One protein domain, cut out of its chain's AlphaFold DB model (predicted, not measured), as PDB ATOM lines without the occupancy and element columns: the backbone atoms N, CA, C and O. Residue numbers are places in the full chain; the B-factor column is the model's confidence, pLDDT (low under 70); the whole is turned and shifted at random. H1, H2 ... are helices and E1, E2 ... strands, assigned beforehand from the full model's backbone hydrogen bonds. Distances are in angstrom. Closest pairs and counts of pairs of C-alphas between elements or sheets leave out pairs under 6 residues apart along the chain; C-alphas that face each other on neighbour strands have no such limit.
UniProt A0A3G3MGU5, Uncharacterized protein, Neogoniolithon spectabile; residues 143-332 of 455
ATOM      1  N   TYR A 143      -1.105 -48.861   7.464       49.31
ATOM      2  CA  TYR A 143      -1.505 -48.029   8.584       49.31
ATOM      3  C   TYR A 143      -0.329 -47.630   9.477       49.31
ATOM      4  O   TYR A 143       0.334 -48.465  10.086       49.31
ATOM      5  N   LEU A 144      -0.122 -46.323   9.627       52.91
ATOM      6  CA  LEU A 144       0.810 -45.753  10.598       52.91
ATOM      7  C   LEU A 144       0.034 -44.829  11.542       52.91
ATOM      8  O   LEU A 144      -0.670 -43.916  11.105       52.91
ATOM      9  N   GLN A 145       0.179 -45.024  12.857       49.47
ATOM     10  CA  GLN A 145      -0.279 -44.012  13.810       49.47
ATOM     11  C   GLN A 145       0.555 -42.743  13.624       49.47
ATOM     12  O   GLN A 145       1.780 -42.756  13.782       49.47
ATOM     13  N   PHE A 146      -0.120 -41.625  13.353       46.59
ATOM     14  CA  PHE A 146       0.517 -40.319  13.144       46.59
ATOM     15  C   PHE A 146       1.395 -39.886  14.343       46.59
ATOM     16  O   PHE A 146       2.357 -39.141  14.197       46.59
ATOM     17  N   TYR A 147       1.102 -40.381  15.552       40.91
ATOM     18  CA  TYR A 147       1.804 -39.997  16.782       40.91
ATOM     19  C   TYR A 147       3.110 -40.753  17.058       40.91
ATOM     20  O   TYR A 147       3.995 -40.193  17.700       40.91
ATOM     21  N   GLN A 148       3.268 -41.991  16.573       42.62
ATOM     22  CA  GLN A 148       4.549 -42.715  16.677       42.62
ATOM     23  C   GLN A 148       5.554 -42.250  15.614       42.62
ATOM     24  O   GLN A 148       6.749 -42.507  15.707       42.62
ATOM     25  N   THR A 149       5.060 -41.511  14.625       42.94
ATOM     26  CA  THR A 149       5.790 -41.019  13.464       42.94
ATOM     27  C   THR A 149       6.092 -39.524  13.562       42.94
ATOM     28  O   THR A 149       6.270 -38.851  12.551       42.94
ATOM     29  N   SER A 150       6.277 -39.000  14.780       39.38
ATOM     30  CA  SER A 150       6.855 -37.664  14.999       39.38
ATOM     31  C   SER A 150       8.259 -37.495  14.380       39.38
ATOM     32  O   SER A 150       8.784 -36.386  14.358       39.38
ATOM     33  N   GLY A 151       8.831 -38.561  13.804       39.94
ATOM     34  CA  GLY A 151       9.975 -38.534  12.893       39.94
ATOM     35  C   GLY A 151       9.798 -39.295  11.568       39.94
ATOM     36  O   GLY A 151      10.812 -39.583  10.938       39.94
ATOM     37  N   ALA A 152       8.584 -39.648  11.116       41.44
ATOM     38  CA  ALA A 152       8.455 -40.247   9.786       41.44
ATOM     39  C   ALA A 152       8.688 -39.178   8.724       41.44
ATOM     40  O   ALA A 152       7.795 -38.417   8.350       41.44
ATOM     41  N   ASN A 153       9.902 -39.181   8.191       44.75
ATOM     42  CA  ASN A 153      10.091 -38.896   6.786       44.75
ATOM     43  C   ASN A 153       9.186 -39.878   6.035       44.75
ATOM     44  O   ASN A 153       9.517 -41.053   5.890       44.75
ATOM     45  N   LEU A 154       7.990 -39.427   5.650       55.12
ATOM     46  CA  LEU A 154       7.212 -40.121   4.637       55.12
ATOM     47  C   LEU A 154       8.151 -40.314   3.443       55.12
ATOM     48  O   LEU A 154       8.699 -39.334   2.939       55.12
ATOM     49  N   GLU A 155       8.394 -41.569   3.072       53.50
ATOM     50  CA  GLU A 155       9.300 -41.913   1.979       53.50
ATOM     51  C   GLU A 155       8.953 -41.137   0.706       53.50
ATOM     52  O   GLU A 155       7.790 -40.822   0.441       53.50
ATOM     53  N   SER A 156       9.971 -40.855  -0.102       59.19
ATOM     54  CA  SER A 156       9.792 -40.236  -1.407       59.19
ATOM     55  C   SER A 156       8.875 -41.077  -2.311       59.19
ATOM     56  O   SER A 156       8.863 -42.317  -2.276       59.19
ATOM     57  N   GLY A 157       8.091 -40.379  -3.140       68.75
ATOM     58  CA  GLY A 157       7.264 -40.988  -4.189       68.75
ATOM     59  C   GLY A 157       5.748 -40.837  -4.034       68.75
ATOM     60  O   GLY A 157       5.022 -41.263  -4.923       68.75
ATOM     61  N   TYR A 158       5.245 -40.214  -2.965       76.88
ATOM     62  CA  TYR A 158       3.818 -39.889  -2.843       76.88
ATOM     63  C   TYR A 158       3.453 -38.599  -3.594       76.88
ATOM     64  O   TYR A 158       4.112 -37.570  -3.435       76.88
ATOM     65  N   THR A 159       2.374 -38.629  -4.378       77.50
ATOM     66  CA  THR A 159       1.971 -37.535  -5.287       77.50
ATOM     67  C   THR A 159       0.526 -37.077  -5.083       77.50
ATOM     68  O   THR A 159       0.210 -35.923  -5.379       77.50
ATOM     69  N   PHE A 160      -0.340 -37.922  -4.524       82.69
ATOM     70  CA  PHE A 160      -1.750 -37.637  -4.275       82.69
ATOM     71  C   PHE A 160      -2.119 -37.835  -2.809       82.69
ATOM     72  O   PHE A 160      -1.601 -38.715  -2.125       82.69
ATOM     73  N   ILE A 161      -3.040 -37.002  -2.331       83.88
ATOM     74  CA  ILE A 161      -3.507 -36.992  -0.949       83.88
ATOM     75  C   ILE A 161      -5.014 -36.745  -0.885       83.88
ATOM     76  O   ILE A 161      -5.558 -35.923  -1.620       83.88
ATOM     77  N   SER A 162      -5.701 -37.431   0.018       84.56
ATOM     78  CA  SER A 162      -7.103 -37.189   0.342       84.56
ATOM     79  C   SER A 162      -7.292 -37.161   1.851       84.56
ATOM     80  O   SER A 162      -6.638 -37.897   2.587       84.56
ATOM     81  N   THR A 163      -8.189 -36.298   2.313       81.19
ATOM     82  CA  THR A 163      -8.533 -36.150   3.728       81.19
ATOM     83  C   THR A 163     -10.010 -36.441   3.906       81.19
ATOM     84  O   THR A 163     -10.844 -35.818   3.248       81.19
ATOM     85  N   VAL A 164     -10.328 -37.352   4.814       83.06
ATOM     86  CA  VAL A 164     -11.688 -37.771   5.134       83.06
ATOM     87  C   VAL A 164     -11.994 -37.342   6.565       83.06
ATOM     88  O   VAL A 164     -11.340 -37.807   7.495       83.06
ATOM     89  N   ASP A 165     -12.981 -36.463   6.734       79.75
ATOM     90  CA  ASP A 165     -13.512 -36.086   8.046       79.75
ATOM     91  C   ASP A 165     -14.749 -36.942   8.358       79.75
ATOM     92  O   ASP A 165     -15.744 -36.919   7.630       79.75
ATOM     93  N   LEU A 166     -14.676 -37.716   9.439       79.12
ATOM     94  CA  LEU A 166     -15.750 -38.576   9.936       79.12
ATOM     95  C   LEU A 166     -16.644 -37.881  10.964       79.12
ATOM     96  O   LEU A 166     -17.580 -38.501  11.471       79.12
ATOM     97  N   SER A 167     -16.398 -36.606  11.277       74.00
ATOM     98  CA  SER A 167     -17.131 -35.881  12.314       74.00
ATOM     99  C   SER A 167     -18.642 -35.883  12.096       74.00
ATOM    100  O   SER A 167     -19.387 -36.013  13.064       74.00
ATOM    101  N   SER A 168     -19.107 -35.802  10.847       71.25
ATOM    102  CA  SER A 168     -20.533 -35.873  10.511       71.25
ATOM    103  C   SER A 168     -21.087 -37.300  10.495       71.25
ATOM    104  O   SER A 168     -22.258 -37.500  10.795       71.25
ATOM    105  N   ILE A 169     -20.256 -38.287  10.155       71.38
ATOM    106  CA  ILE A 169     -20.663 -39.688   9.965       71.38
ATOM    107  C   ILE A 169     -20.989 -40.369  11.288       71.38
ATOM    108  O   ILE A 169     -21.879 -41.216  11.342       71.38
ATOM    109  N   ILE A 170     -20.320 -39.964  12.366       66.88
ATOM    110  CA  ILE A 170     -20.550 -40.540  13.690       66.88
ATOM    111  C   ILE A 170     -21.999 -40.414  14.157       66.88
ATOM    112  O   ILE A 170     -22.488 -41.288  14.866       66.88
ATOM    113  N   TYR A 171     -22.698 -39.355  13.757       63.78
ATOM    114  CA  TYR A 171     -24.089 -39.146  14.157       63.78
ATOM    115  C   TYR A 171     -25.066 -40.091  13.450       63.78
ATOM    116  O   TYR A 171     -26.146 -40.346  13.964       63.78
ATOM    117  N   SER A 172     -24.669 -40.612  12.291       68.69
ATOM    118  CA  SER A 172     -25.428 -41.580  11.494       68.69
ATOM    119  C   SER A 172     -24.906 -43.012  11.633       68.69
ATOM    120  O   SER A 172     -25.378 -43.900  10.932       68.69
ATOM    121  N   LEU A 173     -23.893 -43.236  12.477       69.31
ATOM    122  CA  LEU A 173     -23.385 -44.576  12.741       69.31
ATOM    123  C   LEU A 173     -24.405 -45.337  13.578       69.31
ATOM    124  O   LEU A 173     -24.659 -44.984  14.732       69.31
ATOM    125  N   ASP A 174     -24.919 -46.431  13.025       73.12
ATOM    126  CA  ASP A 174     -25.572 -47.446  13.835       73.12
ATOM    127  C   ASP A 174     -24.504 -48.175  14.661       73.12
ATOM    128  O   ASP A 174     -23.880 -49.154  14.240       73.12
ATOM    129  N   PHE A 175     -24.256 -47.648  15.860       71.50
ATOM    130  CA  PHE A 175     -23.310 -48.241  16.791       71.50
ATOM    131  C   PHE A 175     -23.705 -49.666  17.181       71.50
ATOM    132  O   PHE A 175     -22.815 -50.456  17.467       71.50
ATOM    133  N   SER A 176     -24.992 -50.025  17.173       71.81
ATOM    134  CA  SER A 176     -25.419 -51.384  17.518       71.81
ATOM    135  C   SER A 176     -24.964 -52.389  16.454       71.81
ATOM    136  O   SER A 176     -24.358 -53.411  16.785       71.81
ATOM    137  N   LEU A 177     -25.130 -52.039  15.173       74.88
ATOM    138  CA  LEU A 177     -24.638 -52.816  14.035       74.88
ATOM    139  C   LEU A 177     -23.106 -52.885  14.008       74.88
ATOM    140  O   LEU A 177     -22.520 -53.900  13.638       74.88
ATOM    141  N   LEU A 178     -22.433 -51.797  14.381       73.69
ATOM    142  CA  LEU A 178     -20.977 -51.790  14.420       73.69
ATOM    143  C   LEU A 178     -20.447 -52.661  15.569       73.69
ATOM    144  O   LEU A 178     -19.511 -53.435  15.371       73.69
ATOM    145  N   LEU A 179     -21.049 -52.561  16.757       74.69
ATOM    146  CA  LEU A 179     -20.663 -53.351  17.925       74.69
ATOM    147  C   LEU A 179     -20.931 -54.843  17.725       74.69
ATOM    148  O   LEU A 179     -20.105 -55.653  18.142       74.69
ATOM    149  N   SER A 180     -22.008 -55.222  17.032       73.31
ATOM    150  CA  SER A 180     -22.289 -56.633  16.729       73.31
ATOM    151  C   SER A 180     -21.215 -57.286  15.847       73.31
ATOM    152  O   SER A 180     -21.014 -58.497  15.910       73.31
ATOM    153  N   LYS A 181     -20.453 -56.491  15.082       73.19
ATOM    154  CA  LYS A 181     -19.321 -56.958  14.262       73.19
ATOM    155  C   LYS A 181     -18.001 -57.082  15.038       73.19
ATOM    156  O   LYS A 181     -17.027 -57.615  14.501       73.19
ATOM    157  N   LEU A 182     -17.946 -56.625  16.291       74.19
ATOM    158  CA  LEU A 182     -16.773 -56.698  17.173       74.19
ATOM    159  C   LEU A 182     -16.808 -57.932  18.089       74.19
ATOM    160  O   LEU A 182     -16.539 -57.839  19.284       74.19
ATOM    161  N   THR A 183     -17.086 -59.107  17.524       68.00
ATOM    162  CA  THR A 183     -17.311 -60.384  18.244       68.00
ATOM    163  C   THR A 183     -16.176 -60.839  19.171       68.00
ATOM    164  O   THR A 183     -16.354 -61.727  19.998       68.00
ATOM    165  N   PHE A 184     -14.997 -60.232  19.056       67.62
ATOM    166  CA  PHE A 184     -13.830 -60.503  19.890       67.62
ATOM    167  C   PHE A 184     -13.729 -59.591  21.129       67.62
ATOM    168  O   PHE A 184     -12.806 -59.777  21.916       67.62
ATOM    169  N   ILE A 185     -14.635 -58.622  21.346       66.88
ATOM    170  CA  ILE A 185     -14.616 -57.692  22.502       66.88
ATOM    171  C   ILE A 185     -15.888 -57.781  23.365       66.88
ATOM    172  O   ILE A 185     -16.391 -56.766  23.844       66.88
ATOM    173  N   ASN A 186     -16.413 -58.986  23.588       68.94
ATOM    174  CA  ASN A 186     -17.718 -59.192  24.236       68.94
ATOM    175  C   ASN A 186     -17.881 -58.443  25.571       68.94
ATOM    176  O   ASN A 186     -18.839 -57.696  25.738       68.94
ATOM    177  N   LEU A 187     -16.903 -58.524  26.480       69.69
ATOM    178  CA  LEU A 187     -17.010 -57.849  27.781       69.69
ATOM    179  C   LEU A 187     -16.958 -56.314  27.706       69.69
ATOM    180  O   LEU A 187     -17.522 -55.636  28.564       69.69
ATOM    181  N   CYS A 188     -16.278 -55.733  26.710       72.00
ATOM    182  CA  CYS A 188     -16.306 -54.278  26.532       72.00
ATOM    183  C   CYS A 188     -17.492 -53.823  25.680       72.00
ATOM    184  O   CYS A 188     -17.880 -52.666  25.806       72.00
ATOM    185  N   ILE A 189     -18.080 -54.693  24.850       72.75
ATOM    186  CA  ILE A 189     -19.304 -54.391  24.096       72.75
ATOM    187  C   ILE A 189     -20.433 -54.043  25.061       72.75
ATOM    188  O   ILE A 189     -21.082 -53.019  24.872       72.75
ATOM    189  N   ASP A 190     -20.619 -54.810  26.134       71.00
ATOM    190  CA  ASP A 190     -21.662 -54.517  27.120       71.00
ATOM    191  C   ASP A 190     -21.436 -53.169  27.820       71.00
ATOM    192  O   ASP A 190     -22.367 -52.374  27.992       71.00
ATOM    193  N   TYR A 191     -20.178 -52.854  28.138       69.88
ATOM    194  CA  TYR A 191     -19.795 -51.545  28.667       69.88
ATOM    195  C   TYR A 191     -20.084 -50.409  27.666       69.88
ATOM    196  O   TYR A 191     -20.651 -49.376  28.036       69.88
ATOM    197  N   LEU A 192     -19.735 -50.592  26.387       71.12
ATOM    198  CA  LEU A 192     -20.013 -49.623  25.324       71.12
ATOM    199  C   LEU A 192     -21.518 -49.441  25.096       71.12
ATOM    200  O   LEU A 192     -21.978 -48.306  24.979       71.12
ATOM    201  N   ASN A 193     -22.292 -50.526  25.116       71.62
ATOM    202  CA  ASN A 193     -23.750 -50.506  25.040       71.62
ATOM    203  C   ASN A 193     -24.354 -49.697  26.195       71.62
ATOM    204  O   ASN A 193     -25.257 -48.890  25.974       71.62
ATOM    205  N   GLY A 194     -23.822 -49.834  27.415       68.25
ATOM    206  CA  GLY A 194     -24.215 -49.004  28.557       68.25
ATOM    207  C   GLY A 194     -23.950 -47.507  28.339       68.25
ATOM    208  O   GLY A 194     -24.809 -46.670  28.632       68.25
ATOM    209  N   LEU A 195     -22.789 -47.149  27.775       67.62
ATOM    210  CA  LEU A 195     -22.456 -45.756  27.440       67.62
ATOM    211  C   LEU A 195     -23.339 -45.181  26.321       67.62
ATOM    212  O   LEU A 195     -23.687 -43.995  26.368       67.62
ATOM    213  N   LEU A 196     -23.687 -46.005  25.331       68.69
ATOM    214  CA  LEU A 196     -24.563 -45.650  24.215       68.69
ATOM    215  C   LEU A 196     -26.003 -45.422  24.673       68.69
ATOM    216  O   LEU A 196     -26.549 -44.356  24.396       68.69
ATOM    217  N   LYS A 197     -26.579 -46.352  25.450       67.25
ATOM    218  CA  LYS A 197     -27.938 -46.228  26.015       67.25
ATOM    219  C   LYS A 197     -28.124 -44.917  26.786       67.25
ATOM    220  O   LYS A 197     -29.172 -44.289  26.704       67.25
ATOM    221  N   ARG A 198     -27.087 -44.458  27.495       64.31
ATOM    222  CA  ARG A 198     -27.108 -43.204  28.274       64.31
ATOM    223  C   ARG A 198     -26.764 -41.949  27.454       64.31
ATOM    224  O   ARG A 198     -26.616 -40.871  28.027       64.31
ATOM    225  N   SER A 199     -26.588 -42.057  26.132       62.84
ATOM    226  CA  SER A 199     -26.139 -40.969  25.240       62.84
ATOM    227  C   SER A 199     -24.799 -40.318  25.639       62.84
ATOM    228  O   SER A 199     -24.448 -39.241  25.145       62.84
ATOM    229  N   ILE A 200     -24.021 -40.950  26.526       63.25
ATOM    230  CA  ILE A 200     -22.758 -40.408  27.049       63.25
ATOM    231  C   ILE A 200     -21.712 -40.399  25.939       63.25
ATOM    232  O   ILE A 200     -21.019 -39.401  25.762       63.25
ATOM    233  N   LEU A 201     -21.640 -41.479  25.153       62.56
ATOM    234  CA  LEU A 201     -20.684 -41.591  24.054       62.56
ATOM    235  C   LEU A 201     -20.876 -40.459  23.031       62.56
ATOM    236  O   LEU A 201     -19.917 -39.775  22.692       62.56
ATOM    237  N   ILE A 202     -22.121 -40.188  22.624       64.06
ATOM    238  CA  ILE A 202     -22.463 -39.138  21.648       64.06
ATOM    239  C   ILE A 202     -22.087 -37.747  22.181       64.06
ATOM    240  O   ILE A 202     -21.404 -36.976  21.501       64.06
ATOM    241  N   ARG A 203     -22.463 -37.436  23.431       60.41
ATOM    242  CA  ARG A 203     -22.109 -36.164  24.092       60.41
ATOM    243  C   ARG A 203     -20.598 -35.993  24.238       60.41
ATOM    244  O   ARG A 203     -20.081 -34.883  24.111       60.41
ATOM    245  N   CYS A 204     -19.874 -37.078  24.487       59.81
ATOM    246  CA  CYS A 204     -18.427 -37.039  24.618       59.81
ATOM    247  C   CYS A 204     -17.692 -36.963  23.277       59.81
ATOM    248  O   CYS A 204     -16.656 -36.314  23.202       59.81
ATOM    249  N   ILE A 205     -18.226 -37.535  22.198       64.94
ATOM    250  CA  ILE A 205     -17.674 -37.304  20.857       64.94
ATOM    251  C   ILE A 205     -17.856 -35.830  20.457       64.94
ATOM    252  O   ILE A 205     -16.951 -35.215  19.890       64.94
ATOM    253  N   TRP A 206     -18.973 -35.207  20.849       62.50
ATOM    254  CA  TRP A 206     -19.159 -33.766  20.677       62.50
ATOM    255  C   TRP A 206     -18.134 -32.944  21.471       62.50
ATOM    256  O   TRP A 206     -17.526 -32.013  20.934       62.50
ATOM    257  N   SER A 207     -17.867 -33.316  22.727       58.56
ATOM    258  CA  SER A 207     -16.844 -32.638  23.525       58.56
ATOM    259  C   SER A 207     -15.425 -32.901  23.019       58.56
ATOM    260  O   SER A 207     -14.587 -32.015  23.128       58.56
ATOM    261  N   ILE A 208     -15.150 -34.040  22.384       60.78
ATOM    262  CA  ILE A 208     -13.906 -34.307  21.654       60.78
ATOM    263  C   ILE A 208     -13.745 -33.343  20.463       60.78
ATOM    264  O   ILE A 208     -12.709 -32.687  20.324       60.78
ATOM    265  N   ARG A 209     -14.799 -33.163  19.653       61.09
ATOM    266  CA  ARG A 209     -14.805 -32.213  18.526       61.09
ATOM    267  C   ARG A 209     -14.531 -30.782  18.992       61.09
ATOM    268  O   ARG A 209     -13.770 -30.064  18.348       61.09
ATOM    269  N   LEU A 210     -15.112 -30.372  20.120       53.25
ATOM    270  CA  LEU A 210     -14.913 -29.041  20.707       53.25
ATOM    271  C   LEU A 210     -13.559 -28.894  21.427       53.25
ATOM    272  O   LEU A 210     -12.923 -27.845  21.328       53.25
ATOM    273  N   SER A 211     -13.096 -29.936  22.124       49.09
ATOM    274  CA  SER A 211     -11.848 -29.935  22.905       49.09
ATOM    275  C   SER A 211     -10.588 -30.069  22.055       49.09
ATOM    276  O   SER A 211      -9.517 -29.689  22.525       49.09
ATOM    277  N   SER A 212     -10.703 -30.463  20.781       48.81
ATOM    278  CA  SER A 212      -9.633 -30.303  19.781       48.81
ATOM    279  C   SER A 212      -9.081 -28.865  19.725       48.81
ATOM    280  O   SER A 212      -7.899 -28.657  19.459       48.81
ATOM    281  N   LYS A 213      -9.897 -27.864  20.091       42.09
ATOM    282  CA  LYS A 213      -9.502 -26.448  20.186       42.09
ATOM    283  C   LYS A 213      -8.847 -26.066  21.527       42.09
ATOM    284  O   LYS A 213      -8.307 -24.967  21.644       42.09
ATOM    285  N   LEU A 214      -8.887 -26.938  22.541       39.88
ATOM    286  CA  LEU A 214      -8.463 -26.686  23.927       39.88
ATOM    287  C   LEU A 214      -7.742 -27.914  24.521       39.88
ATOM    288  O   LEU A 214      -8.203 -28.550  25.469       39.88
ATOM    289  N   ILE A 215      -6.568 -28.218  23.965       47.97
ATOM    290  CA  ILE A 215      -5.753 -29.428  24.206       47.97
ATOM    291  C   ILE A 215      -5.361 -29.646  25.691       47.97
ATOM    292  O   ILE A 215      -5.022 -30.759  26.089       47.97
ATOM    293  N   PHE A 216      -5.455 -28.626  26.550       40.88
ATOM    294  CA  PHE A 216      -4.878 -28.644  27.902       40.88
ATOM    295  C   PHE A 216      -5.823 -29.062  29.047       40.88
ATOM    296  O   PHE A 216      -5.359 -29.193  30.178       40.88
ATOM    297  N   LEU A 217      -7.114 -29.309  28.794       37.78
ATOM    298  CA  LEU A 217      -8.109 -29.630  29.839       37.78
ATOM    299  C   LEU A 217      -8.664 -31.065  29.744       37.78
ATOM    300  O   LEU A 217      -9.846 -31.308  29.989       37.78
ATOM    301  N   LYS A 218      -7.834 -32.047  29.373       51.09
ATOM    302  CA  LYS A 218      -8.311 -33.429  29.194       51.09
ATOM    303  C   LYS A 218      -8.506 -34.156  30.531       51.09
ATOM    304  O   LYS A 218      -7.544 -34.494  31.220       51.09
ATOM    305  N   SER A 219      -9.759 -34.464  30.866       60.38
ATOM    306  CA  SER A 219     -10.117 -35.386  31.953       60.38
ATOM    307  C   SER A 219      -9.819 -36.849  31.571       60.38
ATOM    308  O   SER A 219      -9.773 -37.195  30.390       60.38
ATOM    309  N   LYS A 220      -9.646 -37.745  32.558       59.47
ATOM    310  CA  LYS A 220      -9.418 -39.191  32.315       59.47
ATOM    311  C   LYS A 220     -10.544 -39.844  31.488       59.47
ATOM    312  O   LYS A 220     -10.268 -40.742  30.703       59.47
ATOM    313  N   ARG A 221     -11.786 -39.357  31.618       61.34
ATOM    314  CA  ARG A 221     -12.956 -39.825  30.848       61.34
ATOM    315  C   ARG A 221     -12.824 -39.520  29.355       61.34
ATOM    316  O   ARG A 221     -13.083 -40.392  28.539       61.34
ATOM    317  N   LEU A 222     -12.372 -38.312  29.008       65.00
ATOM    318  CA  LEU A 222     -12.150 -37.928  27.610       65.00
ATOM    319  C   LEU A 222     -11.093 -38.816  26.946       65.00
ATOM    320  O   LEU A 222     -11.282 -39.214  25.807       65.00
ATOM    321  N   LYS A 223     -10.037 -39.203  27.677       68.75
ATOM    322  CA  LYS A 223      -8.990 -40.092  27.149       68.75
ATOM    323  C   LYS A 223      -9.509 -41.479  26.764       68.75
ATOM    324  O   LYS A 223      -9.132 -41.979  25.714       68.75
ATOM    325  N   LEU A 224     -10.364 -42.093  27.588       69.56
ATOM    326  CA  LEU A 224     -10.961 -43.393  27.250       69.56
ATOM    327  C   LEU A 224     -11.818 -43.289  25.982       69.56
ATOM    328  O   LEU A 224     -11.782 -44.166  25.131       69.56
ATOM    329  N   ILE A 225     -12.583 -42.208  25.852       69.69
ATOM    330  CA  ILE A 225     -13.492 -42.038  24.717       69.69
ATOM    331  C   ILE A 225     -12.707 -41.740  23.439       69.69
ATOM    332  O   ILE A 225     -13.043 -42.287  22.396       69.69
ATOM    333  N   GLU A 226     -11.623 -40.965  23.521       72.50
ATOM    334  CA  GLU A 226     -10.664 -40.812  22.420       72.50
ATOM    335  C   GLU A 226     -10.102 -42.173  21.984       72.50
ATOM    336  O   GLU A 226     -10.143 -42.480  20.801       72.50
ATOM    337  N   GLN A 227      -9.684 -43.026  22.926       75.81
ATOM    338  CA  GLN A 227      -9.193 -44.374  22.612       75.81
ATOM    339  C   GLN A 227     -10.251 -45.260  21.948       75.81
ATOM    340  O   GLN A 227      -9.930 -45.989  21.014       75.81
ATOM    341  N   ILE A 228     -11.504 -45.207  22.411       75.38
ATOM    342  CA  ILE A 228     -12.608 -45.953  21.792       75.38
ATOM    343  C   ILE A 228     -12.824 -45.459  20.359       75.38
ATOM    344  O   ILE A 228     -12.911 -46.268  19.443       75.38
ATOM    345  N   VAL A 229     -12.877 -44.143  20.151       76.81
ATOM    346  CA  VAL A 229     -13.044 -43.542  18.821       76.81
ATOM    347  C   VAL A 229     -11.891 -43.925  17.891       76.81
ATOM    348  O   VAL A 229     -12.141 -44.347  16.765       76.81
ATOM    349  N   ASP A 230     -10.649 -43.836  18.367       77.06
ATOM    350  CA  ASP A 230      -9.461 -44.226  17.606       77.06
ATOM    351  C   ASP A 230      -9.508 -45.715  17.231       77.06
ATOM    352  O   ASP A 230      -9.236 -46.074  16.086       77.06
ATOM    353  N   PHE A 231      -9.911 -46.585  18.165       80.50
ATOM    354  CA  PHE A 231     -10.092 -48.012  17.907       80.50
ATOM    355  C   PHE A 231     -11.168 -48.277  16.843       80.50
ATOM    356  O   PHE A 231     -10.951 -49.073  15.929       80.50
ATOM    357  N   LEU A 232     -12.320 -47.607  16.937       80.06
ATOM    358  CA  LEU A 232     -13.415 -47.764  15.981       80.06
ATOM    359  C   LEU A 232     -12.984 -47.367  14.569       80.06
ATOM    360  O   LEU A 232     -13.253 -48.088  13.610       80.06
ATOM    361  N   ILE A 233     -12.283 -46.245  14.439       80.81
ATOM    362  CA  ILE A 233     -11.816 -45.747  13.145       80.81
ATOM    363  C   ILE A 233     -10.744 -46.670  12.576       80.81
ATOM    364  O   ILE A 233     -10.829 -47.023  11.403       80.81
ATOM    365  N   LEU A 234      -9.821 -47.141  13.417       81.06
ATOM    366  CA  LEU A 234      -8.824 -48.140  13.043       81.06
ATOM    367  C   LEU A 234      -9.477 -49.434  12.532       81.06
ATOM    368  O   LEU A 234      -9.058 -49.978  11.510       81.06
ATOM    369  N   TYR A 235     -10.528 -49.911  13.203       83.19
ATOM    370  CA  TYR A 235     -11.278 -51.086  12.767       83.19
ATOM    371  C   TYR A 235     -11.958 -50.864  11.408       83.19
ATOM    372  O   TYR A 235     -11.837 -51.709  10.520       83.19
ATOM    373  N   LEU A 236     -12.626 -49.721  11.209       84.12
ATOM    374  CA  LEU A 236     -13.248 -49.374   9.925       84.12
ATOM    375  C   LEU A 236     -12.208 -49.328   8.796       84.12
ATOM    376  O   LEU A 236     -12.428 -49.907   7.732       84.12
ATOM    377  N   THR A 237     -11.065 -48.676   9.028       83.44
ATOM    378  CA  THR A 237      -9.989 -48.601   8.033       83.44
ATOM    379  C   THR A 237      -9.402 -49.970   7.732       83.44
ATOM    380  O   THR A 237      -9.222 -50.282   6.564       83.44
ATOM    381  N   TYR A 238      -9.200 -50.817   8.746       84.00
ATOM    382  CA  TYR A 238      -8.698 -52.180   8.567       84.00
ATOM    383  C   TYR A 238      -9.614 -53.017   7.662       84.00
ATOM    384  O   TYR A 238      -9.144 -53.708   6.757       84.00
ATOM    385  N   GLN A 239     -10.934 -52.934   7.857       84.62
ATOM    386  CA  GLN A 239     -11.891 -53.662   7.017       84.62
ATOM    387  C   GLN A 239     -11.828 -53.204   5.556       84.62
ATOM    388  O   GLN A 239     -11.844 -54.028   4.641       84.62
ATOM    389  N   VAL A 240     -11.673 -51.900   5.335       88.12
ATOM    390  CA  VAL A 240     -11.518 -51.326   3.994       88.12
ATOM    391  C   VAL A 240     -10.172 -51.710   3.374       88.12
ATOM    392  O   VAL A 240     -10.144 -52.101   2.208       88.12
ATOM    393  N   SER A 241      -9.081 -51.713   4.144       83.62
ATOM    394  CA  SER A 241      -7.767 -52.195   3.702       83.62
ATOM    395  C   SER A 241      -7.825 -53.648   3.228       83.62
ATOM    396  O   SER A 241      -7.211 -53.988   2.220       83.62
ATOM    397  N   ARG A 242      -8.592 -54.519   3.899       83.69
ATOM    398  CA  ARG A 242      -8.778 -55.914   3.458       83.69
ATOM    399  C   ARG A 242      -9.509 -56.019   2.122       83.69
ATOM    400  O   ARG A 242      -9.070 -56.780   1.264       83.69
ATOM    401  N   MET A 243     -10.598 -55.268   1.944       87.06
ATOM    402  CA  MET A 243     -11.341 -55.240   0.675       87.06
ATOM    403  C   MET A 243     -10.464 -54.715  -0.465       87.06
ATOM    404  O   MET A 243     -10.442 -55.284  -1.552       87.06
ATOM    405  N   PHE A 244      -9.690 -53.669  -0.183       86.00
ATOM    406  CA  PHE A 244      -8.764 -53.077  -1.136       86.00
ATOM    407  C   PHE A 244      -7.625 -54.036  -1.519       86.00
ATOM    408  O   PHE A 244      -7.358 -54.210  -2.702       86.00
ATOM    409  N   LYS A 245      -7.015 -54.740  -0.553       82.88
ATOM    410  CA  LYS A 245      -6.007 -55.789  -0.813       82.88
ATOM    411  C   LYS A 245      -6.551 -56.897  -1.717       82.88
ATOM    412  O   LYS A 245      -5.885 -57.289  -2.668       82.88
ATOM    413  N   ALA A 246      -7.766 -57.376  -1.445       85.44
ATOM    414  CA  ALA A 246      -8.408 -58.388  -2.283       85.44
ATOM    415  C   ALA A 246      -8.616 -57.890  -3.725       85.44
ATOM    416  O   ALA A 246      -8.388 -58.635  -4.671       85.44
ATOM    417  N   TYR A 247      -8.987 -56.617  -3.893       87.12
ATOM    418  CA  TYR A 247      -9.101 -55.983  -5.205       87.12
ATOM    419  C   TYR A 247      -7.754 -55.864  -5.930       87.12
ATOM    420  O   TYR A 247      -7.690 -56.147  -7.124       87.12
ATOM    421  N   LEU A 248      -6.680 -55.471  -5.239       84.31
ATOM    422  CA  LEU A 248      -5.346 -55.387  -5.843       84.31
ATOM    423  C   LEU A 248      -4.874 -56.755  -6.350       84.31
ATOM    424  O   LEU A 248      -4.432 -56.861  -7.492       84.31
ATOM    425  N   LEU A 249      -5.050 -57.799  -5.530       84.00
ATOM    426  CA  LEU A 249      -4.720 -59.180  -5.889       84.00
ATOM    427  C   LEU A 249      -5.531 -59.667  -7.096       84.00
ATOM    428  O   LEU A 249      -4.967 -60.257  -8.007       84.00
ATOM    429  N   ALA A 250      -6.836 -59.388  -7.127       86.00
ATOM    430  CA  ALA A 250      -7.704 -59.808  -8.226       86.00
ATOM    431  C   ALA A 250      -7.358 -59.141  -9.569       86.00
ATOM    432  O   ALA A 250      -7.632 -59.714 -10.619       86.00
ATOM    433  N   ASN A 251      -6.766 -57.943  -9.544       83.94
ATOM    434  CA  ASN A 251      -6.430 -57.175 -10.747       83.94
ATOM    435  C   ASN A 251      -4.929 -57.177 -11.079       83.94
ATOM    436  O   ASN A 251      -4.511 -56.412 -11.944       83.94
ATOM    437  N   ASN A 252      -4.115 -57.994 -10.398       79.31
ATOM    438  CA  ASN A 252      -2.654 -58.037 -10.561       79.31
ATOM    439  C   ASN A 252      -1.973 -56.659 -10.451       79.31
ATOM    440  O   ASN A 252      -0.943 -56.401 -11.079       79.31
ATOM    441  N   LEU A 253      -2.538 -55.760  -9.643       74.44
ATOM    442  CA  LEU A 253      -1.942 -54.459  -9.364       74.44
ATOM    443  C   LEU A 253      -0.885 -54.664  -8.272       74.44
ATOM    444  O   LEU A 253      -1.224 -54.876  -7.106       74.44
ATOM    445  N   VAL A 254       0.395 -54.659  -8.665       61.09
ATOM    446  CA  VAL A 254       1.550 -54.728  -7.746       61.09
ATOM    447  C   VAL A 254       1.411 -53.640  -6.677       61.09
ATOM    448  O   VAL A 254       0.930 -52.559  -7.000       61.09
ATOM    449  N   GLU A 255       1.808 -53.929  -5.426       61.31
ATOM    450  CA  GLU A 255       1.701 -53.055  -4.239       61.31
ATOM    451  C   GLU A 255       2.196 -51.619  -4.493       61.31
ATOM    452  O   GLU A 255       3.322 -51.231  -4.181       61.31
ATOM    453  N   GLU A 256       1.330 -50.792  -5.063       62.88
ATOM    454  CA  GLU A 256       1.570 -49.372  -5.208       62.88
ATOM    455  C   GLU A 256       1.543 -48.723  -3.823       62.88
ATOM    456  O   GLU A 256       0.761 -49.083  -2.936       62.88
ATOM    457  N   LYS A 257       2.419 -47.735  -3.631       76.44
ATOM    458  CA  LYS A 257       2.598 -47.040  -2.361       76.44
ATOM    459  C   LYS A 257       1.325 -46.262  -2.017       76.44
ATOM    460  O   LYS A 257       1.208 -45.092  -2.373       76.44
ATOM    461  N   ILE A 258       0.398 -46.866  -1.280       79.69
ATOM    462  CA  ILE A 258      -0.699 -46.178  -0.589       79.69
ATOM    463  C   ILE A 258      -0.533 -46.339   0.921       79.69
ATOM    464  O   ILE A 258      -0.259 -47.421   1.427       79.69
ATOM    465  N   ARG A 259      -0.656 -45.230   1.650       79.00
ATOM    466  CA  ARG A 259      -0.598 -45.177   3.112       79.00
ATOM    467  C   ARG A 259      -1.824 -44.461   3.650       79.00
ATOM    468  O   ARG A 259      -2.263 -43.449   3.104       79.00
ATOM    469  N   ILE A 260      -2.347 -44.987   4.741       79.62
ATOM    470  CA  ILE A 260      -3.529 -44.519   5.444       79.62
ATOM    471  C   ILE A 260      -3.081 -44.138   6.852       79.62
ATOM    472  O   ILE A 260      -2.507 -44.939   7.584       79.62
ATOM    473  N   TYR A 261      -3.350 -42.904   7.249       76.94
ATOM    474  CA  TYR A 261      -3.138 -42.444   8.615       76.94
ATOM    475  C   TYR A 261      -4.496 -42.103   9.195       76.94
ATOM    476  O   TYR A 261      -5.267 -41.399   8.550       76.94
ATOM    477  N   SER A 262      -4.796 -42.547  10.411       74.00
ATOM    478  CA  SER A 262      -5.953 -42.024  11.136       74.00
ATOM    479  C   SER A 262      -5.543 -41.405  12.463       74.00
ATOM    480  O   SER A 262      -4.543 -41.787  13.083       74.00
ATOM    481  N   GLN A 263      -6.287 -40.375  12.848       71.19
ATOM    482  CA  GLN A 263      -6.048 -39.621  14.060       71.19
ATOM    483  C   GLN A 263      -7.360 -38.996  14.530       71.19
ATOM    484  O   GLN A 263      -7.813 -37.987  13.973       71.19
ATOM    485  N   GLY A 264      -7.973 -39.576  15.563       72.12
ATOM    486  CA  GLY A 264      -9.356 -39.268  15.901       72.12
ATOM    487  C   GLY A 264     -10.243 -39.407  14.681       72.12
ATOM    488  O   GLY A 264     -10.091 -40.328  13.894       72.12
ATOM    489  N   LEU A 265     -11.105 -38.415  14.478       76.12
ATOM    490  CA  LEU A 265     -12.140 -38.408  13.441       76.12
ATOM    491  C   LEU A 265     -11.638 -38.171  12.018       76.12
ATOM    492  O   LEU A 265     -12.456 -38.067  11.113       76.12
ATOM    493  N   ASN A 266     -10.329 -38.074  11.804       76.62
ATOM    494  CA  ASN A 266      -9.776 -37.748  10.500       76.62
ATOM    495  C   ASN A 266      -8.918 -38.886   9.972       76.62
ATOM    496  O   ASN A 266      -8.052 -39.404  10.679       76.62
ATOM    497  N   ILE A 267      -9.126 -39.213   8.698       81.69
ATOM    498  CA  ILE A 267      -8.311 -40.163   7.949       81.69
ATOM    499  C   ILE A 267      -7.592 -39.408   6.831       81.69
ATOM    500  O   ILE A 267      -8.187 -38.620   6.097       81.69
ATOM    501  N   LEU A 268      -6.298 -39.653   6.706       81.31
ATOM    502  CA  LEU A 268      -5.441 -39.202   5.626       81.31
ATOM    503  C   LEU A 268      -5.111 -40.398   4.744       81.31
ATOM    504  O   LEU A 268      -4.608 -41.402   5.234       81.31
ATOM    505  N   VAL A 269      -5.336 -40.269   3.448       85.19
ATOM    506  CA  VAL A 269      -4.961 -41.273   2.454       85.19
ATOM    507  C   VAL A 269      -3.937 -40.636   1.541       85.19
ATOM    508  O   VAL A 269      -4.194 -39.567   0.993       85.19
ATOM    509  N   ILE A 270      -2.778 -41.261   1.385       82.25
ATOM    510  CA  ILE A 270      -1.693 -40.761   0.545       82.25
ATOM    511  C   ILE A 270      -1.286 -41.867  -0.418       82.25
ATOM    512  O   ILE A 270      -1.048 -42.986   0.023       82.25
ATOM    513  N   SER A 271      -1.180 -41.566  -1.710       84.69
ATOM    514  CA  SER A 271      -0.698 -42.512  -2.717       84.69
ATOM    515  C   SER A 271       0.213 -41.845  -3.746       84.69
ATOM    516  O   SER A 271       0.223 -40.626  -3.904       84.69
ATOM    517  N   ASN A 272       1.002 -42.651  -4.446       83.94
ATOM    518  CA  ASN A 272       1.671 -42.283  -5.693       83.94
ATOM    519  C   ASN A 272       0.709 -42.242  -6.901       83.94
ATOM    520  O   ASN A 272       1.074 -41.701  -7.944       83.94
ATOM    521  N   CYS A 273      -0.511 -42.771  -6.766       85.44
ATOM    522  CA  CYS A 273      -1.464 -42.916  -7.858       85.44
ATOM    523  C   CYS A 273      -2.851 -42.353  -7.512       85.44
ATOM    524  O   CYS A 273      -3.446 -42.652  -6.473       85.44
ATOM    525  N   TYR A 274      -3.391 -41.520  -8.406       87.31
ATOM    526  CA  TYR A 274      -4.696 -40.881  -8.213       87.31
ATOM    527  C   TYR A 274      -5.838 -41.902  -8.217       87.31
ATOM    528  O   TYR A 274      -6.753 -41.810  -7.391       87.31
ATOM    529  N   SER A 275      -5.786 -42.872  -9.136       87.44
ATOM    530  CA  SER A 275      -6.829 -43.891  -9.283       87.44
ATOM    531  C   SER A 275      -6.916 -44.760  -8.034       87.44
ATOM    532  O   SER A 275      -8.019 -44.980  -7.543       87.44
ATOM    533  N   LEU A 276      -5.789 -45.149  -7.433       87.00
ATOM    534  CA  LEU A 276      -5.796 -45.926  -6.194       87.00
ATOM    535  C   LEU A 276      -6.392 -45.177  -5.009       87.00
ATOM    536  O   LEU A 276      -7.182 -45.756  -4.263       87.00
ATOM    537  N   CYS A 277      -6.083 -43.887  -4.849       87.56
ATOM    538  CA  CYS A 277      -6.767 -43.080  -3.842       87.56
ATOM    539  C   CYS A 277      -8.284 -43.046  -4.087       87.56
ATOM    540  O   CYS A 277      -9.045 -43.150  -3.128       87.56
ATOM    541  N   CYS A 278      -8.733 -42.913  -5.340       89.56
ATOM    542  CA  CYS A 278     -10.162 -42.939  -5.669       89.56
ATOM    543  C   CYS A 278     -10.800 -44.290  -5.330       89.56
ATOM    544  O   CYS A 278     -11.809 -44.324  -4.631       89.56
ATOM    545  N   VAL A 279     -10.179 -45.392  -5.753       89.50
ATOM    546  CA  VAL A 279     -10.664 -46.753  -5.494       89.50
ATOM    547  C   VAL A 279     -10.766 -47.014  -3.992       89.50
ATOM    548  O   VAL A 279     -11.790 -47.508  -3.521       89.50
ATOM    549  N   TRP A 280      -9.751 -46.628  -3.214       89.75
ATOM    550  CA  TRP A 280      -9.792 -46.765  -1.760       89.75
ATOM    551  C   TRP A 280     -10.934 -45.951  -1.139       89.75
ATOM    552  O   TRP A 280     -11.689 -46.472  -0.317       89.75
ATOM    553  N   LEU A 281     -11.105 -44.687  -1.551       90.25
ATOM    554  CA  LEU A 281     -12.199 -43.834  -1.074       90.25
ATOM    555  C   LEU A 281     -13.569 -44.423  -1.423       90.25
ATOM    556  O   LEU A 281     -14.498 -44.321  -0.622       90.25
ATOM    557  N   ASP A 282     -13.704 -45.056  -2.583       89.81
ATOM    558  CA  ASP A 282     -14.947 -45.693  -3.001       89.81
ATOM    559  C   ASP A 282     -15.236 -46.970  -2.209       89.81
ATOM    560  O   ASP A 282     -16.378 -47.165  -1.788       89.81
ATOM    561  N   PHE A 283     -14.226 -47.798  -1.912       90.06
ATOM    562  CA  PHE A 283     -14.384 -48.905  -0.961       90.06
ATOM    563  C   PHE A 283     -14.785 -48.399   0.420       90.06
ATOM    564  O   PHE A 283     -15.706 -48.948   1.025       90.06
ATOM    565  N   PHE A 284     -14.168 -47.314   0.887       89.62
ATOM    566  CA  PHE A 284     -14.517 -46.696   2.160       89.62
ATOM    567  C   PHE A 284     -15.981 -46.229   2.174       89.62
ATOM    568  O   PHE A 284     -16.739 -46.596   3.069       89.62
ATOM    569  N   LYS A 285     -16.433 -45.510   1.138       88.44
ATOM    570  CA  LYS A 285     -17.836 -45.077   0.984       88.44
ATOM    571  C   LYS A 285     -18.805 -46.262   0.937       88.44
ATOM    572  O   LYS A 285     -19.825 -46.234   1.624       88.44
ATOM    573  N   LYS A 286     -18.510 -47.291   0.135       88.50
ATOM    574  CA  LYS A 286     -19.340 -48.503   0.024       88.50
ATOM    575  C   LYS A 286     -19.441 -49.216   1.368       88.50
ATOM    576  O   LYS A 286     -20.542 -49.574   1.780       88.50
ATOM    577  N   TYR A 287     -18.323 -49.346   2.077       87.62
ATOM    578  CA  TYR A 287     -18.296 -49.959   3.397       87.62
ATOM    579  C   TYR A 287     -19.139 -49.170   4.402       87.62
ATOM    580  O   TYR A 287     -19.973 -49.756   5.089       87.62
ATOM    581  N   LEU A 288     -19.010 -47.841   4.448       85.94
ATOM    582  CA  LEU A 288     -19.843 -47.009   5.319       85.94
ATOM    583  C   LEU A 288     -21.342 -47.175   5.008       85.94
ATOM    584  O   LEU A 288     -22.121 -47.443   5.921       85.94
ATOM    585  N   LYS A 289     -21.741 -47.118   3.729       85.25
ATOM    586  CA  LYS A 289     -23.138 -47.347   3.314       85.25
ATOM    587  C   LYS A 289     -23.643 -48.735   3.722       85.25
ATOM    588  O   LYS A 289     -24.752 -48.849   4.229       85.25
ATOM    589  N   SER A 290     -22.819 -49.775   3.567       83.62
ATOM    590  CA  SER A 290     -23.165 -51.145   3.985       83.62
ATOM    591  C   SER A 290     -23.356 -51.297   5.501       83.62
ATOM    592  O   SER A 290     -23.956 -52.265   5.958       83.62
ATOM    593  N   ASN A 291     -22.857 -50.338   6.288       78.88
ATOM    594  CA  ASN A 291     -23.057 -50.251   7.731       78.88
ATOM    595  C   ASN A 291     -24.195 -49.284   8.124       78.88
ATOM    596  O   ASN A 291     -24.236 -48.830   9.263       78.88
ATOM    597  N   GLY A 292     -25.093 -48.937   7.194       74.75
ATOM    598  CA  GLY A 292     -26.262 -48.090   7.462       74.75
ATOM    599  C   GLY A 292     -25.956 -46.597   7.606       74.75
ATOM    600  O   GLY A 292     -26.810 -45.829   8.035       74.75
ATOM    601  N   ILE A 293     -24.748 -46.158   7.244       80.88
ATOM    602  CA  ILE A 293     -24.327 -44.766   7.418       80.88
ATOM    603  C   ILE A 293     -24.822 -43.916   6.250       80.88
ATOM    604  O   ILE A 293     -24.413 -44.106   5.098       80.88
ATOM    605  N   ALA A 294     -25.634 -42.908   6.564       76.56
ATOM    606  CA  ALA A 294     -26.024 -41.874   5.617       76.56
ATOM    607  C   ALA A 294     -24.842 -40.930   5.331       76.56
ATOM    608  O   ALA A 294     -24.387 -40.177   6.193       76.56
ATOM    609  N   LEU A 295     -24.326 -40.965   4.101       77.19
ATOM    610  CA  LEU A 295     -23.228 -40.095   3.679       77.19
ATOM    611  C   LEU A 295     -23.760 -38.723   3.263       77.19
ATOM    612  O   LEU A 295     -24.688 -38.628   2.462       77.19
ATOM    613  N   SER A 296     -23.130 -37.657   3.754       73.62
ATOM    614  CA  SER A 296     -23.461 -36.297   3.327       73.62
ATOM    615  C   SER A 296     -23.059 -36.052   1.862       73.62
ATOM    616  O   SER A 296     -22.122 -36.687   1.359       73.62
ATOM    617  N   PRO A 297     -23.689 -35.082   1.170       68.94
ATOM    618  CA  PRO A 297     -23.307 -34.711  -0.193       68.94
ATOM    619  C   PRO A 297     -21.826 -34.324  -0.294       68.94
ATOM    620  O   PRO A 297     -21.141 -34.729  -1.228       68.94
ATOM    621  N   TYR A 298     -21.282 -33.637   0.714       69.00
ATOM    622  CA  TYR A 298     -19.860 -33.284   0.772       69.00
ATOM    623  C   TYR A 298     -18.946 -34.520   0.780       69.00
ATOM    624  O   TYR A 298     -17.924 -34.553   0.096       69.00
ATOM    625  N   PHE A 299     -19.345 -35.570   1.499       66.62
ATOM    626  CA  PHE A 299     -18.606 -36.829   1.555       66.62
ATOM    627  C   PHE A 299     -18.606 -37.570   0.209       66.62
ATOM    628  O   PHE A 299     -17.643 -38.254  -0.140       66.62
ATOM    629  N   SER A 300     -19.668 -37.407  -0.585       59.66
ATOM    630  CA  SER A 300     -19.776 -38.032  -1.908       59.66
ATOM    631  C   SER A 300     -18.779 -37.459  -2.928       59.66
ATOM    632  O   SER A 300     -18.246 -38.220  -3.739       59.66
ATOM    633  N   VAL A 301     -18.433 -36.168  -2.814       63.16
ATOM    634  CA  VAL A 301     -17.572 -35.422  -3.758       63.16
ATOM    635  C   VAL A 301     -16.085 -35.442  -3.360       63.16
ATOM    636  O   VAL A 301     -15.256 -34.822  -4.021       63.16
ATOM    637  N   LEU A 302     -15.703 -36.170  -2.303       75.12
ATOM    638  CA  LEU A 302     -14.298 -36.304  -1.901       75.12
ATOM    639  C   LEU A 302     -13.445 -36.832  -3.063       75.12
ATOM    640  O   LEU A 302     -13.628 -37.968  -3.508       75.12
ATOM    641  N   LYS A 303     -12.509 -35.994  -3.527       81.25
ATOM    642  CA  LYS A 303     -11.544 -36.291  -4.591       81.25
ATOM    643  C   LYS A 303     -10.113 -36.112  -4.075       81.25
ATOM    644  O   LYS A 303      -9.865 -35.154  -3.331       81.25
ATOM    645  N   PRO A 304      -9.170 -36.978  -4.480       85.06
ATOM    646  CA  PRO A 304      -7.760 -36.784  -4.174       85.06
ATOM    647  C   PRO A 304      -7.242 -35.467  -4.765       85.06
ATOM    648  O   PRO A 304      -7.668 -35.022  -5.829       85.06
ATOM    649  N   LYS A 305      -6.305 -34.835  -4.067       83.19
ATOM    650  CA  LYS A 305      -5.608 -33.619  -4.493       83.19
ATOM    651  C   LYS A 305      -4.146 -33.953  -4.755       83.19
ATOM    652  O   LYS A 305      -3.571 -34.791  -4.067       83.19
ATOM    653  N   ALA A 306      -3.536 -33.284  -5.727       79.38
ATOM    654  CA  ALA A 306      -2.095 -33.376  -5.930       79.38
ATOM    655  C   ALA A 306      -1.351 -32.726  -4.749       79.38
ATOM    656  O   ALA A 306      -1.680 -31.610  -4.346       79.38
ATOM    657  N   LEU A 307      -0.330 -33.409  -4.231       71.81
ATOM    658  CA  LEU A 307       0.529 -32.973  -3.121       71.81
ATOM    659  C   LEU A 307       1.392 -31.743  -3.447       71.81
ATOM    660  O   LEU A 307       1.919 -31.108  -2.533       71.81
ATOM    661  N   SER A 308       1.524 -31.391  -4.731       63.22
ATOM    662  CA  SER A 308       2.112 -30.117  -5.172       63.22
ATOM    663  C   SER A 308       1.319 -28.905  -4.675       63.22
ATOM    664  O   SER A 308       1.858 -27.808  -4.567       63.22
ATOM    665  N   ARG A 309       0.040 -29.096  -4.338       62.31
ATOM    666  CA  ARG A 309      -0.777 -28.107  -3.642       62.31
ATOM    667  C   ARG A 309      -0.737 -28.413  -2.152       62.31
ATOM    668  O   ARG A 309      -0.898 -29.559  -1.744       62.31
ATOM    669  N   SER A 310      -0.564 -27.386  -1.326       60.81
ATOM    670  CA  SER A 310      -0.616 -27.542   0.126       60.81
ATOM    671  C   SER A 310      -1.962 -28.115   0.565       60.81
ATOM    672  O   SER A 310      -3.003 -27.523   0.264       60.81
ATOM    673  N   VAL A 311      -1.958 -29.223   1.307       61.12
ATOM    674  CA  VAL A 311      -3.185 -29.823   1.844       61.12
ATOM    675  C   VAL A 311      -3.183 -29.721   3.361       61.12
ATOM    676  O   VAL A 311      -2.242 -30.111   4.052       61.12
ATOM    677  N   THR A 312      -4.252 -29.143   3.897       59.12
ATOM    678  CA  THR A 312      -4.481 -29.049   5.337       59.12
ATOM    679  C   THR A 312      -5.101 -30.347   5.832       59.12
ATOM    680  O   THR A 312      -6.231 -30.668   5.467       59.12
ATOM    681  N   PHE A 313      -4.383 -31.072   6.685       59.62
ATOM    682  CA  PHE A 313      -4.920 -32.211   7.415       59.62
ATOM    683  C   PHE A 313      -5.367 -31.741   8.802       59.62
ATOM    684  O   PHE A 313      -4.558 -31.489   9.698       59.62
ATOM    685  N   GLN A 314      -6.678 -31.578   8.968       57.25
ATOM    686  CA  GLN A 314      -7.281 -31.097  10.211       57.25
ATOM    687  C   GLN A 314      -7.376 -32.210  11.266       57.25
ATOM    688  O   GLN A 314      -8.463 -32.536  11.717       57.25
ATOM    689  N   SER A 315      -6.260 -32.803  11.695       54.28
ATOM    690  CA  SER A 315      -6.255 -33.632  12.911       54.28
ATOM    691  C   SER A 315      -6.092 -32.778  14.177       54.28
ATOM    692  O   SER A 315      -5.895 -31.566  14.086       54.28
ATOM    693  N   TYR A 316      -6.140 -33.385  15.374       49.19
ATOM    694  CA  TYR A 316      -5.964 -32.698  16.675       49.19
ATOM    695  C   TYR A 316      -4.725 -31.794  16.777       49.19
ATOM    696  O   TYR A 316      -4.663 -30.934  17.653       49.19
ATOM    697  N   ASN A 317      -3.752 -31.980  15.887       52.53
ATOM    698  CA  ASN A 317      -2.503 -31.234  15.842       52.53
ATOM    699  C   ASN A 317      -2.359 -30.380  14.564       52.53
ATOM    700  O   ASN A 317      -1.263 -29.911  14.271       52.53
ATOM    701  N   TYR A 318      -3.453 -30.170  13.820       61.03
ATOM    702  CA  TYR A 318      -3.591 -29.201  12.729       61.03
ATOM    703  C   TYR A 318      -2.348 -29.097  11.834       61.03
ATOM    704  O   TYR A 318      -1.647 -28.082  11.803       61.03
ATOM    705  N   TYR A 319      -2.053 -30.174  11.120       63.12
ATOM    706  CA  TYR A 319      -0.902 -30.239  10.236       63.12
ATOM    707  C   TYR A 319      -1.260 -29.692   8.850       63.12
ATOM    708  O   TYR A 319      -2.324 -29.962   8.296       63.12
ATOM    709  N   CYS A 320      -0.351 -28.935   8.250       60.44
ATOM    710  CA  CYS A 320      -0.317 -28.711   6.816       60.44
ATOM    711  C   CYS A 320       0.777 -29.599   6.228       60.44
ATOM    712  O   CYS A 320       1.934 -29.533   6.657       60.44
ATOM    713  N   ILE A 321       0.380 -30.443   5.278       63.72
ATOM    714  CA  ILE A 321       1.264 -31.345   4.549       63.72
ATOM    715  C   ILE A 321       1.498 -30.717   3.181       63.72
ATOM    716  O   ILE A 321       0.552 -30.432   2.441       63.72
ATOM    717  N   GLN A 322       2.763 -30.458   2.874       59.84
ATOM    718  CA  GLN A 322       3.176 -29.865   1.608       59.84
ATOM    719  C   GLN A 322       4.347 -30.654   1.038       59.84
ATOM    720  O   GLN A 322       5.246 -31.063   1.779       59.84
ATOM    721  N   ASN A 323       4.348 -30.843  -0.277       58.72
ATOM    722  CA  ASN A 323       5.517 -31.343  -0.977       58.72
ATOM    723  C   ASN A 323       6.419 -30.157  -1.345       58.72
ATOM    724  O   ASN A 323       5.991 -29.274  -2.082       58.72
ATOM    725  N   PHE A 324       7.632 -30.105  -0.793       51.59
ATOM    726  CA  PHE A 324       8.565 -28.999  -1.058       51.59
ATOM    727  C   PHE A 324       9.501 -29.308  -2.220       51.59
ATOM    728  O   PHE A 324       9.892 -28.390  -2.922       51.59
ATOM    729  N   ASN A 325       9.819 -30.590  -2.422       52.09
ATOM    730  CA  ASN A 325      10.605 -31.158  -3.517       52.09
ATOM    731  C   ASN A 325      10.213 -32.636  -3.640       52.09
ATOM    732  O   ASN A 325       9.937 -33.237  -2.607       52.09
ATOM    733  N   SER A 326      10.283 -33.237  -4.837       50.50
ATOM    734  CA  SER A 326       9.900 -34.635  -5.171       50.50
ATOM    735  C   SER A 326      10.346 -35.741  -4.192       50.50
ATOM    736  O   SER A 326       9.850 -36.865  -4.263       50.50
ATOM    737  N   LEU A 327      11.251 -35.428  -3.265       48.97
ATOM    738  CA  LEU A 327      11.838 -36.328  -2.289       48.97
ATOM    739  C   LEU A 327      11.329 -36.151  -0.843       48.97
ATOM    740  O   LEU A 327      11.431 -37.111  -0.089       48.97
ATOM    741  N   ASN A 328      10.772 -34.995  -0.441       56.59
ATOM    742  CA  ASN A 328      10.494 -34.701   0.977       56.59
ATOM    743  C   ASN A 328       9.111 -34.071   1.233       56.59
ATOM    744  O   ASN A 328       8.822 -32.952   0.797       56.59
ATOM    745  N   LEU A 329       8.307 -34.745   2.062       61.62
ATOM    746  CA  LEU A 329       7.062 -34.209   2.619       61.62
ATOM    747  C   LEU A 329       7.344 -33.393   3.885       61.62
ATOM    748  O   LEU A 329       7.901 -33.897   4.860       61.62
ATOM    749  N   ILE A 330       6.939 -32.120   3.883       64.56
ATOM    750  CA  ILE A 330       7.043 -31.244   5.052       64.56
ATOM    751  C   ILE A 330       5.719 -31.254   5.803       64.56
ATOM    752  O   ILE A 330       4.664 -30.927   5.258       64.56
ATOM    753  N   ILE A 331       5.812 -31.552   7.095       69.31
ATOM    754  CA  ILE A 331       4.732 -31.388   8.061       69.31
ATOM    755  C   ILE A 331       4.962 -30.059   8.797       69.31
ATOM    756  O   ILE A 331       5.975 -29.867   9.479       69.31
ATOM    757  N   SER A 332       4.031 -29.122   8.645       70.38
ATOM    758  CA  SER A 332       4.073 -27.787   9.259       70.38
ATOM    759  C   SER A 332       2.785 -27.499  10.036       70.38
ATOM    760  O   SER A 332       1.774 -28.154   9.789       70.38
TER     761      SER A 332
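This is residues 143 to 332 of the 455 residues of an uncharacterized protein of Neogoniolithon spectabile (UniProt A0A3G3MGU5). A small three-stranded sheet, E1 E3 E2, has two helices crossed over one face: H6 and the long H5, whose residues 226 to 241 lie over the sheet. A second small sheet, E4 E5 E6, comes up to E1 and E3 with E4 on the side away from these helices, while H1 to H4 are loosely grouped beyond one end of the first sheet's strands, H4 packing on residues 222 to 226 of H5. The 190 printed residues include seven named helices and six named strands, in the order E1 H1 H2 H3 H4 H5 E2 E3 H6 H7 E4 E5 E6; both sheets are antiparallel and the class is mixed. The whole is compact, with a radius of gyration of the C-alphas of 17.2 A and spans of 50 by 43 by 31 A.

E1, residues 160 to 165, is the antiparallel neighbour of E3, residues 266 to 271; N 162 and O 269, 2.8 A apart, are within hydrogen-bond range. H1, residues 169 to 172, is close to but not clearly touching H4, residues 200 to 211. H2, residues 175 to 180, and H3, residues 186 to 197, form a helical hairpin and only just touch, with 3 pairs of C-alphas within 8 A, the closest being Leu 179 and Ile 189 at 6.4 A. H5, residues 220 to 250, is about perpendicular to H4 at 88 degrees and touches it, the closest C-alphas being Cys 204 and Leu 222, 7.0 A apart. E2, residues 258 to 263, forms a hairpin with E3, with N 261 and O 268 2.8 A apart. H6, residues 274 to 290, touches H5 at a steep tilt of 63 degrees, opposite ways; the closest C-alphas are Val 240 and Phe 284, at 5.8 A. H5 and H6 are on the same face of E1 E3 E2, making two layers, helices on one face of a sheet. H7, residues 297 to 300, is close to but not clearly touching H6. E4, residues 311 to 313, E5, residues 319 to 325, and E6, residues 328 to 332, form a meander, each strand the antiparallel neighbour of the one before; N 313 and O 319 are 2.8 A apart, N 320 and O 332 2.7 A. The closest C-alphas of E1 and E4 are Thr 163 and Phe 313, 6.5 A apart. Every O i to N i+4 pair is within hydrogen-bond range in H2, H4, H5 and H6, and 7 of 8 in H3; H1 and H7 are too short for such a pair.

E1 begins at C-alpha 160, (-1.750, -37.637, -4.275), and is 17.1 A long. H5 measures 45.5 A, from C-alpha 220 at (-9.418, -39.191, 32.315), and H6 24.4 A. E5 is 18.0 A long, and E6 ends at C-alpha 332, (4.073, -27.787, 9.259).

The C-alphas farthest apart, Lys 197 and Asn 325, are 50.8 A apart. The printed part has no cut and no long link. Its mean pLDDT is 70.1; 89 residues are under 70, among them 143 to 157, 194 to 225 and 308 to 331.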